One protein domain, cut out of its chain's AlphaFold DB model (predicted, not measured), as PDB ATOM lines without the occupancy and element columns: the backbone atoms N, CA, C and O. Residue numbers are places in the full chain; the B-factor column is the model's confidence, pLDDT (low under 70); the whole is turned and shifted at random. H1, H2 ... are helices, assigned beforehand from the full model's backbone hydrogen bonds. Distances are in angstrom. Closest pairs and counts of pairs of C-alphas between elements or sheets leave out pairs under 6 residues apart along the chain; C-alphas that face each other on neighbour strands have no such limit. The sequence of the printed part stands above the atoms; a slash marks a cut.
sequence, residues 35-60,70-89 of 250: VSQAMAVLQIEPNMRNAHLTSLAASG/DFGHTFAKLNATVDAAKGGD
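Overview. This is residues 35 to 60 and 70 to 89 of the 250 residues of an uncharacterized protein of Sphingomonas sp. R3G8D (UniProt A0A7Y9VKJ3). Three helices make a loose, flat Y: H2 is the stem, H1 turns off at a corner from its first end, and H3 packs by its first half on H2, crossing it steeply. Residues 35 to 42 of H1 and residues 83 to 88, of which 83 to 86 belong to H3, stick out on opposite sides of H2. The printed part has 46 residues, with three named helices in the order H1, H2, H3 and no named strand; the class is all helix. The whole is loose, with a radius of gyration of the C-alphas of 11.9 A, and spans 35 by 27 by 13 A.

Arrangement. Begin at H1, residues 35 to 44, which a tight link of one residue joins to H2, residues 46 to 60. These two are close but not clearly touching: their closest C-alphas, of Gln 43 and Arg 49, are 6.1 A apart, and their lines are about perpendicular, at 75 degrees. Go on to H3, residues 71 to 86, which touches H2; look at Ala 51 and Phe 75, whose C-alphas are the closest, 4.9 A apart. H2 and H3 run opposite ways at a steep tilt of 52 degrees. H1 and H3 are apart. In H1, H2 and H3 every O i to N i+4 pair is within hydrogen-bond range.

Along the chain. Find C-alpha 35 at (128.296, 314.577, 207.640); from there H1 runs 14.5 A to Ile 44. H2 begins at C-alpha 46 at (139.947, 299.784, 205.331) and runs 21.7 A to Gly 60. H3 runs 22.3 A from Phe 71 to C-alpha 86 at (154.009, 300.585, 201.614).

Size, cuts and confidence. The C-alphas of Ser 36 and Asp 89 are the two farthest apart, 35.6 A. Residues 61 to 69 are not printed, and C-alphas 60 and 70 are 13.1 A apart across this cut, which lies in the link from H2 to H3. The model's mean pLDDT over the printed part is 77.8; look for values under 70 at residues 35 to 43 and 59 to 60.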
ATOM      1  N   VAL A  35     127.648 315.372 206.578       67.88
ATOM      2  CA  VAL A  35     128.296 314.577 207.640       67.88
ATOM      3  C   VAL A  35     128.000 313.080 207.475       67.88
ATOM      4  O   VAL A  35     128.885 312.253 207.659       67.88
ATOM      5  N   SER A  36     126.787 312.713 207.049       66.12
ATOM      6  CA  SER A  36     126.417 311.317 206.787       66.12
ATOM      7  C   SER A  36     127.178 310.689 205.613       66.12
ATOM      8  O   SER A  36     127.571 309.528 205.707       66.12
ATOM      9  N   GLN A  37     127.433 311.435 204.536       66.81
ATOM     10  CA  GLN A  37     128.246 310.961 203.412       66.81
ATOM     11  C   GLN A  37     129.715 310.813 203.813       66.81
ATOM     12  O   GLN A  37     130.331 309.795 203.506       66.81
ATOM     13  N   ALA A  38     130.260 311.777 204.558       64.50
ATOM     14  CA  ALA A  38     131.624 311.701 205.075       64.50
ATOM     15  C   ALA A  38     131.811 310.502 206.025       64.50
ATOM     16  O   ALA A  38     132.785 309.760 205.911       64.50
ATOM     17  N   MET A  39     130.836 310.250 206.905       63.66
ATOM     18  CA  MET A  39     130.838 309.080 207.788       63.66
ATOM     19  C   MET A  39     130.731 307.757 207.023       63.66
ATOM     20  O   MET A  39     131.418 306.804 207.379       63.66
ATOM     21  N   ALA A  40     129.923 307.685 205.962       64.94
ATOM     22  CA  ALA A  40     129.836 306.487 205.127       64.94
ATOM     23  C   ALA A  40     131.171 306.183 204.421       64.94
ATOM     24  O   ALA A  40     131.595 305.029 204.374       64.94
ATOM     25  N   VAL A  41     131.868 307.213 203.930       66.62
ATOM     26  CA  VAL A  41     133.204 307.066 203.330       66.62
ATOM     27  C   VAL A  41     134.215 306.559 204.363       66.62
ATOM     28  O   VAL A  41     134.939 305.604 204.085       66.62
ATOM     29  N   LEU A  42     134.213 307.123 205.577       68.38
ATOM     30  CA  LEU A  42     135.077 306.657 206.667       68.38
ATOM     31  C   LEU A  42     134.803 305.208 207.081       68.38
ATOM     32  O   LEU A  42     135.737 304.475 207.383       68.38
ATOM     33  N   GLN A  43     133.539 304.782 207.099       66.69
ATOM     34  CA  GLN A  43     133.168 303.409 207.467       66.69
ATOM     35  C   GLN A  43     133.651 302.364 206.453       66.69
ATOM     36  O   GLN A  43     133.841 301.197 206.809       66.69
ATOM     37  N   ILE A  44     133.844 302.767 205.197       75.12
ATOM     38  CA  ILE A  44     134.350 301.897 204.130       75.12
ATOM     39  C   ILE A  44     135.884 301.895 204.106       75.12
ATOM     40  O   ILE A  44     136.481 300.922 203.636       75.12
ATOM     41  N   GLU A  45     136.525 302.939 204.639       77.69
ATOM     42  CA  GLU A  45     137.980 303.049 204.691       77.69
ATOM     43  C   GLU A  45     138.579 301.831 205.437       77.69
ATOM     44  O   GLU A  45     138.210 301.550 206.587       77.69
ATOM     45  N   PRO A  46     139.448 301.037 204.776       80.38
ATOM     46  CA  PRO A  46     139.947 299.784 205.331       80.38
ATOM     47  C   PRO A  46     140.629 299.931 206.691       80.38
ATOM     48  O   PRO A  46     140.423 299.077 207.559       80.38
ATOM     49  N   ASN A  47     141.410 300.991 206.905       81.88
ATOM     50  CA  ASN A  47     142.169 301.164 208.139       81.88
ATOM     51  C   ASN A  47     141.251 301.552 209.306       81.88
ATOM     52  O   ASN A  47     141.385 300.986 210.388       81.88
ATOM     53  N   MET A  48     140.261 302.418 209.091       78.06
ATOM     54  CA  MET A  48     139.244 302.789 210.079       78.06
ATOM     55  C   MET A  48     138.467 301.562 210.556       78.06
ATOM     56  O   MET A  48     138.345 301.318 211.760       78.06
ATOM     57  N   ARG A  49     137.986 300.742 209.616       77.62
ATOM     58  CA  ARG A  49     137.228 299.527 209.943       77.62
ATOM     59  C   ARG A  49     138.085 298.499 210.677       77.62
ATOM     60  O   ARG A  49     137.636 297.930 211.673       77.62
ATOM     61  N   ASN A  50     139.316 298.283 210.220       80.56
ATOM     62  CA  ASN A  50     140.233 297.342 210.862       80.56
ATOM     63  C   ASN A  50     140.651 297.820 212.258       80.56
ATOM     64  O   ASN A  50     140.621 297.027 213.192       80.56
ATOM     65  N   ALA A  51     140.944 299.110 212.439       81.19
ATOM     66  CA  ALA A  51     141.268 299.680 213.743       81.19
ATOM     67  C   ALA A  51     140.111 299.528 214.739       81.19
ATOM     68  O   ALA A  51     140.334 299.170 215.896       81.19
ATOM     69  N   HIS A  52     138.869 299.729 214.285       78.88
ATOM     70  CA  HIS A  52     137.693 299.549 215.131       78.88
ATOM     71  C   HIS A  52     137.556 298.090 215.580       78.88
ATOM     72  O   HIS A  52     137.461 297.825 216.779       78.88
ATOM     73  N   LEU A  53     137.650 297.138 214.647       79.06
ATOM     74  CA  LEU A  53     137.606 295.710 214.968       79.06
ATOM     75  C   LEU A  53     138.750 295.275 215.895       79.06
ATOM     76  O   LEU A  53     138.510 294.549 216.860       79.06
ATOM     77  N   THR A  54     139.977 295.741 215.648       81.25
ATOM     78  CA  THR A  54     141.136 295.447 216.501       81.25
ATOM     79  C   THR A  54     140.947 296.003 217.908       81.25
ATOM     80  O   THR A  54     141.196 295.279 218.871       81.25
ATOM     81  N   SER A  55     140.453 297.241 218.044       75.88
ATOM     82  CA  SER A  55     140.183 297.849 219.352       75.88
ATOM     83  C   SER A  55     139.159 297.040 220.152       75.88
ATOM     84  O   SER A  55     139.400 296.762 221.324       75.88
ATOM     85  N   LEU A  56     138.082 296.563 219.510       76.75
ATOM     86  CA  LEU A  56     137.051 295.719 220.129       76.75
ATOM     87  C   LEU A  56     137.584 294.339 220.546       76.75
ATOM     88  O   LEU A  56     137.292 293.875 221.651       76.75
ATOM     89  N   ALA A  57     138.376 293.695 219.686       72.88
ATOM     90  CA  ALA A  57     138.960 292.383 219.958       72.88
ATOM     91  C   ALA A  57     139.995 292.442 221.095       72.88
ATOM     92  O   ALA A  57     139.938 291.638 222.028       72.88
ATOM     93  N   ALA A  58     140.894 293.430 221.065       71.50
ATOM     94  CA  ALA A  58     141.866 293.662 222.134       71.50
ATOM     95  C   ALA A  58     141.165 293.964 223.465       71.50
ATOM     96  O   ALA A  58     141.551 293.451 224.510       71.50
ATOM     97  N   SER A  59     140.068 294.719 223.405       65.62
ATOM     98  CA  SER A  59     139.195 295.045 224.531       65.62
ATOM     99  C   SER A  59     138.696 293.817 225.316       65.62
ATOM    100  O   SER A  59     138.565 293.902 226.538       65.62
ATOM    101  N   GLY A  60     138.416 292.696 224.639       64.62
ATOM    102  CA  GLY A  60     137.954 291.456 225.275       64.62
ATOM    103  C   GLY A  60     139.087 290.507 225.677       64.62
ATOM    104  O   GLY A  60     138.996 289.852 226.711       64.62
ATOM    105  N   ASP A  70     142.965 303.007 223.299       75.44
ATOM    106  CA  ASP A  70     141.829 303.683 222.673       75.44
ATOM    107  C   ASP A  70     141.816 303.456 221.147       75.44
ATOM    108  O   ASP A  70     142.839 303.141 220.521       75.44
ATOM    109  N   PHE A  71     140.646 303.636 220.530       79.81
ATOM    110  CA  PHE A  71     140.478 303.561 219.080       79.81
ATOM    111  C   PHE A  71     141.454 304.484 218.338       79.81
ATOM    112  O   PHE A  71     142.083 304.039 217.376       79.81
ATOM    113  N   GLY A  72     141.643 305.726 218.806       77.12
ATOM    114  CA  GLY A  72     142.544 306.687 218.162       77.12
ATOM    115  C   GLY A  72     143.996 306.202 218.119       77.12
ATOM    116  O   GLY A  72     144.648 306.270 217.076       77.12
ATOM    117  N   HIS A  73     144.482 305.619 219.220       79.50
ATOM    118  CA  HIS A  73     145.818 305.018 219.283       79.50
ATOM    119  C   HIS A  73     145.941 303.780 218.387       79.50
ATOM    120  O   HIS A  73     146.950 303.608 217.698       79.50
ATOM    121  N   THR A  74     144.899 302.946 218.347       80.94
ATOM    122  CA  THR A  74     144.852 301.753 217.488       80.94
ATOM    123  C   THR A  74     144.891 302.138 216.007       80.94
ATOM    124  O   THR A  74     145.655 301.557 215.237       80.94
ATOM    125  N   PHE A  75     144.126 303.159 215.613       83.69
ATOM    126  CA  PHE A  75     144.103 303.679 214.248       83.69
ATOM    127  C   PHE A  75     145.442 304.298 213.839       83.69
ATOM    128  O   PHE A  75     145.975 303.963 212.780       83.69
ATOM    129  N   ALA A  76     146.029 305.144 214.694       83.88
ATOM    130  CA  ALA A  76     147.332 305.751 214.430       83.88
ATOM    131  C   ALA A  76     148.430 304.690 214.247       83.88
ATOM    132  O   ALA A  76     149.208 304.760 213.294       83.88
ATOM    133  N   LYS A  77     148.461 303.667 215.116       86.69
ATOM    134  CA  LYS A  77     149.435 302.574 215.002       86.69
ATOM    135  C   LYS A  77     149.213 301.738 213.742       86.69
ATOM    136  O   LYS A  77     150.190 301.408 213.074       86.69
ATOM    137  N   LEU A  78     147.960 301.433 213.397       86.62
ATOM    138  CA  LEU A  78     147.635 300.682 212.185       86.62
ATOM    139  C   LEU A  78     148.086 301.429 210.924       86.62
ATOM    140  O   LEU A  78     148.751 300.829 210.084       86.62
ATOM    141  N   ASN A  79     147.793 302.730 210.817       87.94
ATOM    142  CA  ASN A  79     148.249 303.548 209.689       87.94
ATOM    143  C   ASN A  79     149.772 303.587 209.593       87.94
ATOM    144  O   ASN A  79     150.308 303.349 208.517       87.94
ATOM    145  N   ALA A  80     150.474 303.798 210.712       86.56
ATOM    146  CA  ALA A  80     151.934 303.805 210.721       86.56
ATOM    147  C   ALA A  80     152.522 302.472 210.223       86.56
ATOM    148  O   ALA A  80     153.458 302.468 209.427       86.56
ATOM    149  N   THR A  81     151.955 301.336 210.643       85.31
ATOM    150  CA  THR A  81     152.386 300.012 210.169       85.31
ATOM    151  C   THR A  81     152.060 299.791 208.689       85.31
ATOM    152  O   THR A  81     152.875 299.223 207.965       85.31
ATOM    153  N   VAL A  82     150.901 300.256 208.213       86.94
ATOM    154  CA  VAL A  82     150.519 300.167 206.794       86.94
ATOM    155  C   VAL A  82     151.419 301.040 205.920       86.94
ATOM    156  O   VAL A  82     151.839 300.602 204.850       86.94
ATOM    157  N   ASP A  83     151.743 302.254 206.357       88.81
ATOM    158  CA  ASP A  83     152.598 303.166 205.599       88.81
ATOM    159  C   ASP A  83     154.061 302.704 205.585       88.81
ATOM    160  O   ASP A  83     154.695 302.761 204.531       88.81
ATOM    161  N   ALA A  84     154.565 302.136 206.688       86.25
ATOM    162  CA  ALA A  84     155.861 301.450 206.712       86.25
ATOM    163  C   ALA A  84     155.902 300.292 205.697       86.25
ATOM    164  O   ALA A  84     156.814 300.221 204.870       86.25
ATOM    165  N   ALA A  85     154.852 299.464 205.663       85.94
ATOM    166  CA  ALA A  85     154.739 298.365 204.704       85.94
ATOM    167  C   ALA A  85     154.689 298.848 203.243       85.94
ATOM    168  O   ALA A  85     155.337 298.255 202.380       85.94
ATOM    169  N   LYS A  86     153.982 299.950 202.948       85.56
ATOM    170  CA  LYS A  86     154.009 300.585 201.614       85.56
ATOM    171  C   LYS A  86     155.402 301.106 201.249       85.56
ATOM    172  O   LYS A  86     155.769 301.066 200.079       85.56
ATOM    173  N   GLY A  87     156.159 301.583 202.238       84.12
ATOM    174  CA  GLY A  87     157.550 302.018 202.097       84.12
ATOM    175  C   GLY A  87     158.556 300.878 201.911       84.12
ATOM    176  O   GLY A  87     159.733 301.150 201.690       84.12
ATOM    177  N   GLY A  88     158.110 299.619 201.970       84.56
ATOM    178  CA  GLY A  88     158.953 298.431 201.834       84.56
ATOM    179  C   GLY A  88     159.446 297.845 203.159       84.56
ATOM    180  O   GLY A  88     160.084 296.793 203.137       84.56
ATOM    181  N   ASP A  89     159.127 298.462 204.302       87.56
ATOM    182  CA  ASP A  89     159.377 297.882 205.624       87.56
ATOM    183  C   ASP A  89     158.284 296.856 205.958       87.56
ATOM    184  O   ASP A  89     157.205 297.158 206.473       87.56
TER     185      ASP A  89